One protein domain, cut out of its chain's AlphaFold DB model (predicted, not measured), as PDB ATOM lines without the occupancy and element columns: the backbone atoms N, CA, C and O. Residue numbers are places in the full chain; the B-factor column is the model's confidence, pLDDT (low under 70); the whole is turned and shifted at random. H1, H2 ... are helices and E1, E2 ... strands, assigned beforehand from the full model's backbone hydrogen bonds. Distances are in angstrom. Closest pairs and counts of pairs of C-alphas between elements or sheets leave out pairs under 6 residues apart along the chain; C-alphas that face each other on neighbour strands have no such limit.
ATOM      1  N   HIS A 420     -27.981 -38.154 -13.740       94.31
ATOM      2  CA  HIS A 420     -29.181 -38.286 -12.913       94.31
ATOM      3  C   HIS A 420     -30.119 -37.082 -13.069       94.31
ATOM      4  O   HIS A 420     -30.048 -36.122 -12.303       94.31
ATOM      5  N   ASN A 421     -31.019 -37.140 -14.052       94.25
ATOM      6  CA  ASN A 421     -32.016 -36.095 -14.268       94.25
ATOM      7  C   ASN A 421     -33.440 -36.569 -13.935       94.25
ATOM      8  O   ASN A 421     -33.966 -37.481 -14.576       94.25
ATOM      9  N   ASP A 422     -34.092 -35.884 -12.993       93.62
ATOM     10  CA  ASP A 422     -35.453 -36.192 -12.523       93.62
ATOM     11  C   ASP A 422     -36.567 -35.537 -13.361       93.62
ATOM     12  O   ASP A 422     -37.735 -35.505 -12.963       93.62
ATOM     13  N   LEU A 423     -36.253 -35.013 -14.553       93.62
ATOM     14  CA  LEU A 423     -37.269 -34.484 -15.468       93.62
ATOM     15  C   LEU A 423     -38.432 -35.471 -15.722       93.62
ATOM     16  O   LEU A 423     -39.576 -35.010 -15.698       93.62
ATOM     17  N   PRO A 424     -38.222 -36.794 -15.906       93.56
ATOM     18  CA  PRO A 424     -39.334 -37.733 -16.071       93.56
ATOM     19  C   PRO A 424     -40.275 -37.765 -14.860       93.56
ATOM     20  O   PRO A 424     -41.498 -37.757 -15.021       93.56
ATOM     21  N   TRP A 425     -39.724 -37.718 -13.644       91.81
ATOM     22  CA  TRP A 425     -40.516 -37.646 -12.419       91.81
ATOM     23  C   TRP A 425     -41.325 -36.345 -12.333       91.81
ATOM     24  O   TRP A 425     -42.510 -36.369 -11.986       91.81
ATOM     25  N   ASN A 426     -40.725 -35.212 -12.705       92.62
ATOM     26  CA  ASN A 426     -41.419 -33.923 -12.741       92.62
ATOM     27  C   ASN A 426     -42.569 -33.919 -13.759       92.62
ATOM     28  O   ASN A 426     -43.664 -33.452 -13.454       92.62
ATOM     29  N   ILE A 427     -42.354 -34.495 -14.945       93.50
ATOM     30  CA  ILE A 427     -43.386 -34.656 -15.979       93.50
ATOM     31  C   ILE A 427     -44.559 -35.487 -15.454       93.50
ATOM     32  O   ILE A 427     -45.722 -35.097 -15.592       93.50
ATOM     33  N   ARG A 428     -44.270 -36.604 -14.786       93.38
ATOM     34  CA  ARG A 428     -45.298 -37.433 -14.154       93.38
ATOM     35  C   ARG A 428     -46.064 -36.675 -13.071       93.38
ATOM     36  O   ARG A 428     -47.286 -36.803 -12.980       93.38
ATOM     37  N   SER A 429     -45.354 -35.911 -12.252       90.25
ATOM     38  CA  SER A 429     -45.923 -35.244 -11.080       90.25
ATOM     39  C   SER A 429     -46.777 -34.032 -11.452       90.25
ATOM     40  O   SER A 429     -47.848 -33.855 -10.882       90.25
ATOM     41  N   PHE A 430     -46.335 -33.221 -12.414       91.62
ATOM     42  CA  PHE A 430     -46.990 -31.953 -12.747       91.62
ATOM     43  C   PHE A 430     -48.042 -32.053 -13.834       91.62
ATOM     44  O   PHE A 430     -49.071 -31.388 -13.757       91.62
ATOM     45  N   ILE A 431     -47.781 -32.854 -14.862       92.50
ATOM     46  CA  ILE A 431     -48.645 -32.931 -16.043       92.50
ATOM     47  C   ILE A 431     -49.143 -34.349 -16.293       92.50
ATOM     48  O   ILE A 431     -49.720 -34.612 -17.342       92.50
ATOM     49  N   HIS A 432     -48.939 -35.272 -15.347       93.69
ATOM     50  CA  HIS A 432     -49.418 -36.653 -15.434       93.69
ATOM     51  C   HIS A 432     -49.055 -37.321 -16.769       93.69
ATOM     52  O   HIS A 432     -49.888 -37.978 -17.389       93.69
ATOM     53  N   ASN A 433     -47.806 -37.124 -17.215       92.69
ATOM     54  CA  ASN A 433     -47.260 -37.639 -18.478       92.69
ATOM     55  C   ASN A 433     -47.949 -37.137 -19.769       92.69
ATOM     56  O   ASN A 433     -47.741 -37.714 -20.833       92.69
ATOM     57  N   GLN A 434     -48.711 -36.040 -19.713       92.75
ATOM     58  CA  GLN A 434     -49.341 -35.402 -20.881       92.75
ATOM     59  C   GLN A 434     -48.342 -34.508 -21.622       92.75
ATOM     60  O   GLN A 434     -48.317 -33.288 -21.440       92.75
ATOM     61  N   LEU A 435     -47.465 -35.123 -22.423       92.50
ATOM     62  CA  LEU A 435     -46.354 -34.446 -23.106       92.50
ATOM     63  C   LEU A 435     -46.801 -33.313 -24.041       92.50
ATOM     64  O   LEU A 435     -46.029 -32.388 -24.269       92.50
ATOM     65  N   GLU A 436     -48.043 -33.319 -24.526       92.94
ATOM     66  CA  GLU A 436     -48.624 -32.220 -25.305       92.94
ATOM     67  C   GLU A 436     -48.692 -30.895 -24.526       92.94
ATOM     68  O   GLU A 436     -48.705 -29.818 -25.123       92.94
ATOM     69  N   LYS A 437     -48.690 -30.964 -23.189       88.12
ATOM     70  CA  LYS A 437     -48.661 -29.803 -22.290       88.12
ATOM     71  C   LYS A 437     -47.238 -29.356 -21.948       88.12
ATOM     72  O   LYS A 437     -47.060 -28.282 -21.376       88.12
ATOM     73  N   LEU A 438     -46.224 -30.159 -22.280       91.50
ATOM     74  CA  LEU A 438     -44.825 -29.858 -22.000       91.50
ATOM     75  C   LEU A 438     -44.195 -29.084 -23.154       91.50
ATOM     76  O   LEU A 438     -43.907 -29.627 -24.219       91.50
ATOM     77  N   LYS A 439     -43.852 -27.827 -22.894       91.75
ATOM     78  CA  LYS A 439     -43.081 -27.008 -23.825       91.75
ATOM     79  C   LYS A 439     -41.609 -26.945 -23.437       91.75
ATOM     80  O   LYS A 439     -41.111 -25.910 -23.014       91.75
ATOM     81  N   LEU A 440     -40.892 -28.054 -23.614       92.19
ATOM     82  CA  LEU A 440     -39.483 -28.159 -23.205       92.19
ATOM     83  C   LEU A 440     -38.541 -27.205 -23.973       92.19
ATOM     84  O   LEU A 440     -37.449 -26.909 -23.499       92.19
ATOM     85  N   ASN A 441     -38.956 -26.728 -25.154       92.69
ATOM     86  CA  ASN A 441     -38.229 -25.735 -25.954       92.69
ATOM     87  C   ASN A 441     -38.295 -24.312 -25.378       92.69
ATOM     88  O   ASN A 441     -37.491 -23.465 -25.765       92.69
ATOM     89  N   GLU A 442     -39.258 -24.036 -24.501       91.25
ATOM     90  CA  GLU A 442     -39.438 -22.733 -23.866       91.25
ATOM     91  C   GLU A 442     -38.765 -22.720 -22.483       91.25
ATOM     92  O   GLU A 442     -38.409 -23.759 -21.925       91.25
ATOM     93  N   SER A 443     -38.565 -21.526 -21.924       91.19
ATOM     94  CA  SER A 443     -38.049 -21.389 -20.561       91.19
ATOM     95  C   SER A 443     -39.128 -21.802 -19.565       91.19
ATOM     96  O   SER A 443     -40.103 -21.080 -19.359       91.19
ATOM     97  N   LEU A 444     -38.928 -22.935 -18.892       91.50
ATOM     98  CA  LEU A 444     -39.853 -23.415 -17.865       91.50
ATOM     99  C   LEU A 444     -39.696 -22.647 -16.539       91.50
ATOM    100  O   LEU A 444     -40.502 -22.811 -15.633       91.50
ATOM    101  N   LYS A 445     -38.703 -21.751 -16.426       88.56
ATOM    102  CA  LYS A 445     -38.501 -20.888 -15.244       88.56
ATOM    103  C   LYS A 445     -39.660 -19.924 -14.974       88.56
ATOM    104  O   LYS A 445     -39.763 -19.409 -13.869       88.56
ATOM    105  N   THR A 446     -40.479 -19.628 -15.981       87.94
ATOM    106  CA  THR A 446     -41.533 -18.598 -15.911       87.94
ATOM    107  C   THR A 446     -42.938 -19.159 -16.108       87.94
ATOM    108  O   THR A 446     -43.890 -18.389 -16.175       87.94
ATOM    109  N   VAL A 447     -43.069 -20.477 -16.275       88.44
ATOM    110  CA  VAL A 447     -44.329 -21.121 -16.650       88.44
ATOM    111  C   VAL A 447     -44.778 -22.045 -15.529       88.44
ATOM    112  O   VAL A 447     -44.076 -22.990 -15.180       88.44
ATOM    113  N   GLU A 448     -45.976 -21.817 -15.002       88.06
ATOM    114  CA  GLU A 448     -46.605 -22.709 -14.028       88.06
ATOM    115  C   GLU A 448     -46.945 -24.074 -14.657       88.06
ATOM    116  O   GLU A 448     -47.346 -24.124 -15.825       88.06
ATOM    117  N   PRO A 449     -46.816 -25.197 -13.924       87.69
ATOM    118  CA  PRO A 449     -46.391 -25.329 -12.519       87.69
ATOM    119  C   PRO A 449     -44.862 -25.431 -12.328       87.69
ATOM    120  O   PRO A 449     -44.369 -25.717 -11.237       87.69
ATOM    121  N   TRP A 450     -44.086 -25.255 -13.395       90.94
ATOM    122  CA  TRP A 450     -42.640 -25.460 -13.390       90.94
ATOM    123  C   TRP A 450     -41.895 -24.348 -12.649       90.94
ATOM    124  O   TRP A 450     -40.909 -24.639 -11.979       90.94
ATOM    125  N   SER A 451     -42.370 -23.105 -12.740       89.94
ATOM    126  CA  SER A 451     -41.768 -21.924 -12.105       89.94
ATOM    127  C   SER A 451     -41.832 -21.931 -10.580       89.94
ATOM    128  O   SER A 451     -40.897 -21.464  -9.937       89.94
ATOM    129  N   VAL A 452     -42.902 -22.470  -9.992       88.12
ATOM    130  CA  VAL A 452     -43.045 -22.594  -8.526       88.12
ATOM    131  C   VAL A 452     -42.334 -23.809  -7.946       88.12
ATOM    132  O   VAL A 452     -42.141 -23.894  -6.734       88.12
ATOM    133  N   SER A 453     -41.967 -24.780  -8.781       86.50
ATOM    134  CA  SER A 453     -41.356 -26.011  -8.306       86.50
ATOM    135  C   SER A 453     -39.851 -25.858  -8.106       86.50
ATOM    136  O   SER A 453     -39.094 -25.720  -9.066       86.50
ATOM    137  N   ASN A 454     -39.397 -26.062  -6.866       86.38
ATOM    138  CA  ASN A 454     -37.974 -26.197  -6.522       86.38
ATOM    139  C   ASN A 454     -37.300 -27.441  -7.121       86.38
ATOM    140  O   ASN A 454     -36.109 -27.642  -6.925       86.38
ATOM    141  N   TRP A 455     -38.050 -28.307  -7.801       83.44
ATOM    142  CA  TRP A 455     -37.529 -29.524  -8.425       83.44
ATOM    143  C   TRP A 455     -37.386 -29.372  -9.945       83.44
ATOM    144  O   TRP A 455     -36.839 -30.249 -10.609       83.44
ATOM    145  N   SER A 456     -37.856 -28.254 -10.516       90.56
ATOM    146  CA  SER A 456     -37.862 -27.997 -11.957       90.56
ATOM    147  C   SER A 456     -36.600 -27.264 -12.430       90.56
ATOM    148  O   SER A 456     -36.542 -26.035 -12.571       90.56
ATOM    149  N   HIS A 457     -35.557 -28.037 -12.725       91.94
ATOM    150  CA  HIS A 457     -34.260 -27.494 -13.147       91.94
ATOM    151  C   HIS A 457     -33.954 -27.651 -14.640       91.94
ATOM    152  O   HIS A 457     -33.004 -27.042 -15.129       91.94
ATOM    153  N   THR A 458     -34.775 -28.405 -15.371       93.81
ATOM    154  CA  THR A 458     -34.449 -28.861 -16.726       93.81
ATOM    155  C   THR A 458     -35.395 -28.256 -17.764       93.81
ATOM    156  O   THR A 458     -36.598 -28.492 -17.726       93.81
ATOM    157  N   ASP A 459     -34.843 -27.512 -18.724       94.56
ATOM    158  CA  ASP A 459     -35.474 -27.156 -20.003       94.56
ATOM    159  C   ASP A 459     -34.402 -27.009 -21.093       94.56
ATOM    160  O   ASP A 459     -33.215 -26.878 -20.791       94.56
ATOM    161  N   LEU A 460     -34.787 -27.076 -22.372       94.50
ATOM    162  CA  LEU A 460     -33.812 -27.066 -23.469       94.50
ATOM    163  C   LEU A 460     -32.978 -25.777 -23.537       94.50
ATOM    164  O   LEU A 460     -31.781 -25.895 -23.807       94.50
ATOM    165  N   PRO A 461     -33.522 -24.571 -23.276       95.38
ATOM    166  CA  PRO A 461     -32.702 -23.367 -23.178       95.38
ATOM    167  C   PRO A 461     -31.599 -23.473 -22.113       95.38
ATOM    168  O   PRO A 461     -30.442 -23.205 -22.430       95.38
ATOM    169  N   ARG A 462     -31.913 -23.935 -20.891       95.06
ATOM    170  CA  ARG A 462     -30.912 -24.136 -19.826       95.06
ATOM    171  C   ARG A 462     -29.880 -25.200 -20.175       95.06
ATOM    172  O   ARG A 462     -28.703 -25.020 -19.885       95.06
ATOM    173  N   LEU A 463     -30.301 -26.300 -20.796       95.62
ATOM    174  CA  LEU A 463     -29.383 -27.371 -21.194       95.62
ATOM    175  C   LEU A 463     -28.379 -26.902 -22.250       95.62
ATOM    176  O   LEU A 463     -27.202 -27.252 -22.177       95.62
ATOM    177  N   LYS A 464     -28.832 -26.065 -23.192       94.81
ATOM    178  CA  LYS A 464     -27.966 -25.420 -24.184       94.81
ATOM    179  C   LYS A 464     -27.011 -24.422 -23.534       94.81
ATOM    180  O   LYS A 464     -25.822 -24.454 -23.829       94.81
ATOM    181  N   GLU A 465     -27.512 -23.574 -22.637       94.69
ATOM    182  CA  GLU A 465     -26.693 -22.612 -21.886       94.69
ATOM    183  C   GLU A 465     -25.614 -23.313 -21.040       94.69
ATOM    184  O   GLU A 465     -24.477 -22.850 -20.970       94.69
ATOM    185  N   GLY A 466     -25.960 -24.456 -20.443       95.25
ATOM    186  CA  GLY A 466     -25.065 -25.287 -19.637       95.25
ATOM    187  C   GLY A 466     -24.149 -26.225 -20.427       95.25
ATOM    188  O   GLY A 466     -23.385 -26.955 -19.802       95.25
ATOM    189  N   LEU A 467     -24.214 -26.228 -21.766       96.00
ATOM    190  CA  LEU A 467     -23.408 -27.095 -22.642       96.00
ATOM    191  C   LEU A 467     -23.527 -28.593 -22.283       96.00
ATOM    192  O   LEU A 467     -22.555 -29.351 -22.320       96.00
ATOM    193  N   VAL A 468     -24.742 -29.023 -21.932       96.38
ATOM    194  CA  VAL A 468     -25.050 -30.423 -21.620       96.38
ATOM    195  C   VAL A 468     -25.294 -31.185 -22.919       96.38
ATOM    196  O   VAL A 468     -26.271 -30.932 -23.622       96.38
ATOM    197  N   GLY A 469     -24.406 -32.126 -23.243       93.62
ATOM    198  CA  GLY A 469     -24.492 -32.941 -24.457       93.62
ATOM    199  C   GLY A 469     -25.174 -34.294 -24.273       93.62
ATOM    200  O   GLY A 469     -25.583 -34.902 -25.264       93.62
ATOM    201  N   GLY A 470     -25.326 -34.756 -23.031       93.50
ATOM    202  CA  GLY A 470     -26.003 -36.008 -22.704       93.50
ATOM    203  C   GLY A 470     -26.648 -35.981 -21.323       93.50
ATOM    204  O   GLY A 470     -26.193 -35.269 -20.430       93.50
ATOM    205  N   GLN A 471     -27.713 -36.763 -21.159       93.50
ATOM    206  CA  GLN A 471     -28.439 -36.915 -19.901       93.50
ATOM    207  C   GLN A 471     -28.935 -38.344 -19.734       93.50
ATOM    208  O   GLN A 471     -29.441 -38.950 -20.681       93.50
ATOM    209  N   VAL A 472     -28.849 -38.841 -18.507       90.38
ATOM    210  CA  VAL A 472     -29.497 -40.074 -18.076       90.38
ATOM    211  C   VAL A 472     -30.692 -39.701 -17.203       90.38
ATOM    212  O   VAL A 472     -30.543 -39.159 -16.110       90.38
ATOM    213  N   GLY A 473     -31.891 -39.960 -17.723       78.75
ATOM    214  CA  GLY A 473     -33.139 -39.739 -17.001       78.75
ATOM    215  C   GLY A 473     -33.421 -40.860 -16.003       78.75
ATOM    216  O   GLY A 473     -33.174 -42.033 -16.294       78.75
ATOM    217  N   VAL A 474     -33.965 -40.497 -14.845       74.94
ATOM    218  CA  VAL A 474     -34.329 -41.436 -13.775       74.94
ATOM    219  C   VAL A 474     -35.838 -41.664 -13.790       74.94
ATOM    220  O   VAL A 474     -36.605 -40.778 -14.170       74.94
TER     221      VAL A 474
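Overview. This is residues 420 to 474 of the 475 residues of the protein "Dipeptidase" of Penaeus vannamei (UniProt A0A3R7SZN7). The printed part has little regular structure: it goes out along helix H1, winds through a long stretch with no named element, residues 432 to 459, then passes through the small helix H2 and comes back along strand E1 to end near where it began. It has 55 residues with two named helices and one named strand, in the order H1, H2, E1, and its class is mixed, with 21 residues in named elements. It is compact and rounded, with a radius of gyration of the C-alphas of 10.7 A and spans of 27 by 23 by 22 A.

Arrangement. H1, residues 423 to 431, and E1, residues 468 to 473, have 2 pairs of C-alphas within 8 A, the closest being Pro 424 and Gly 473 at 6.6 A. H1 and H2, residues 460 to 465, are apart. H2 and E1 meet only through their tight link. E1 pairs with no named strand. In H1 and H2 every O i to N i+4 pair is within hydrogen-bond range.

Along the chain. H1 begins at C-alpha 423 (-37.269, -34.484, -15.468) and is 11.5 A long. H2 is 8.5 A long. E1, 13.2 A long, ends at C-alpha 473 (-33.139, -39.739, -17.001).

Size, cuts and confidence. The C-alphas of His 432 and Leu 467, the two farthest apart, are 28.6 A apart. The printed part has no cut, the link H1 to H2 is long, and no printed residue is under 70 in pLDDT.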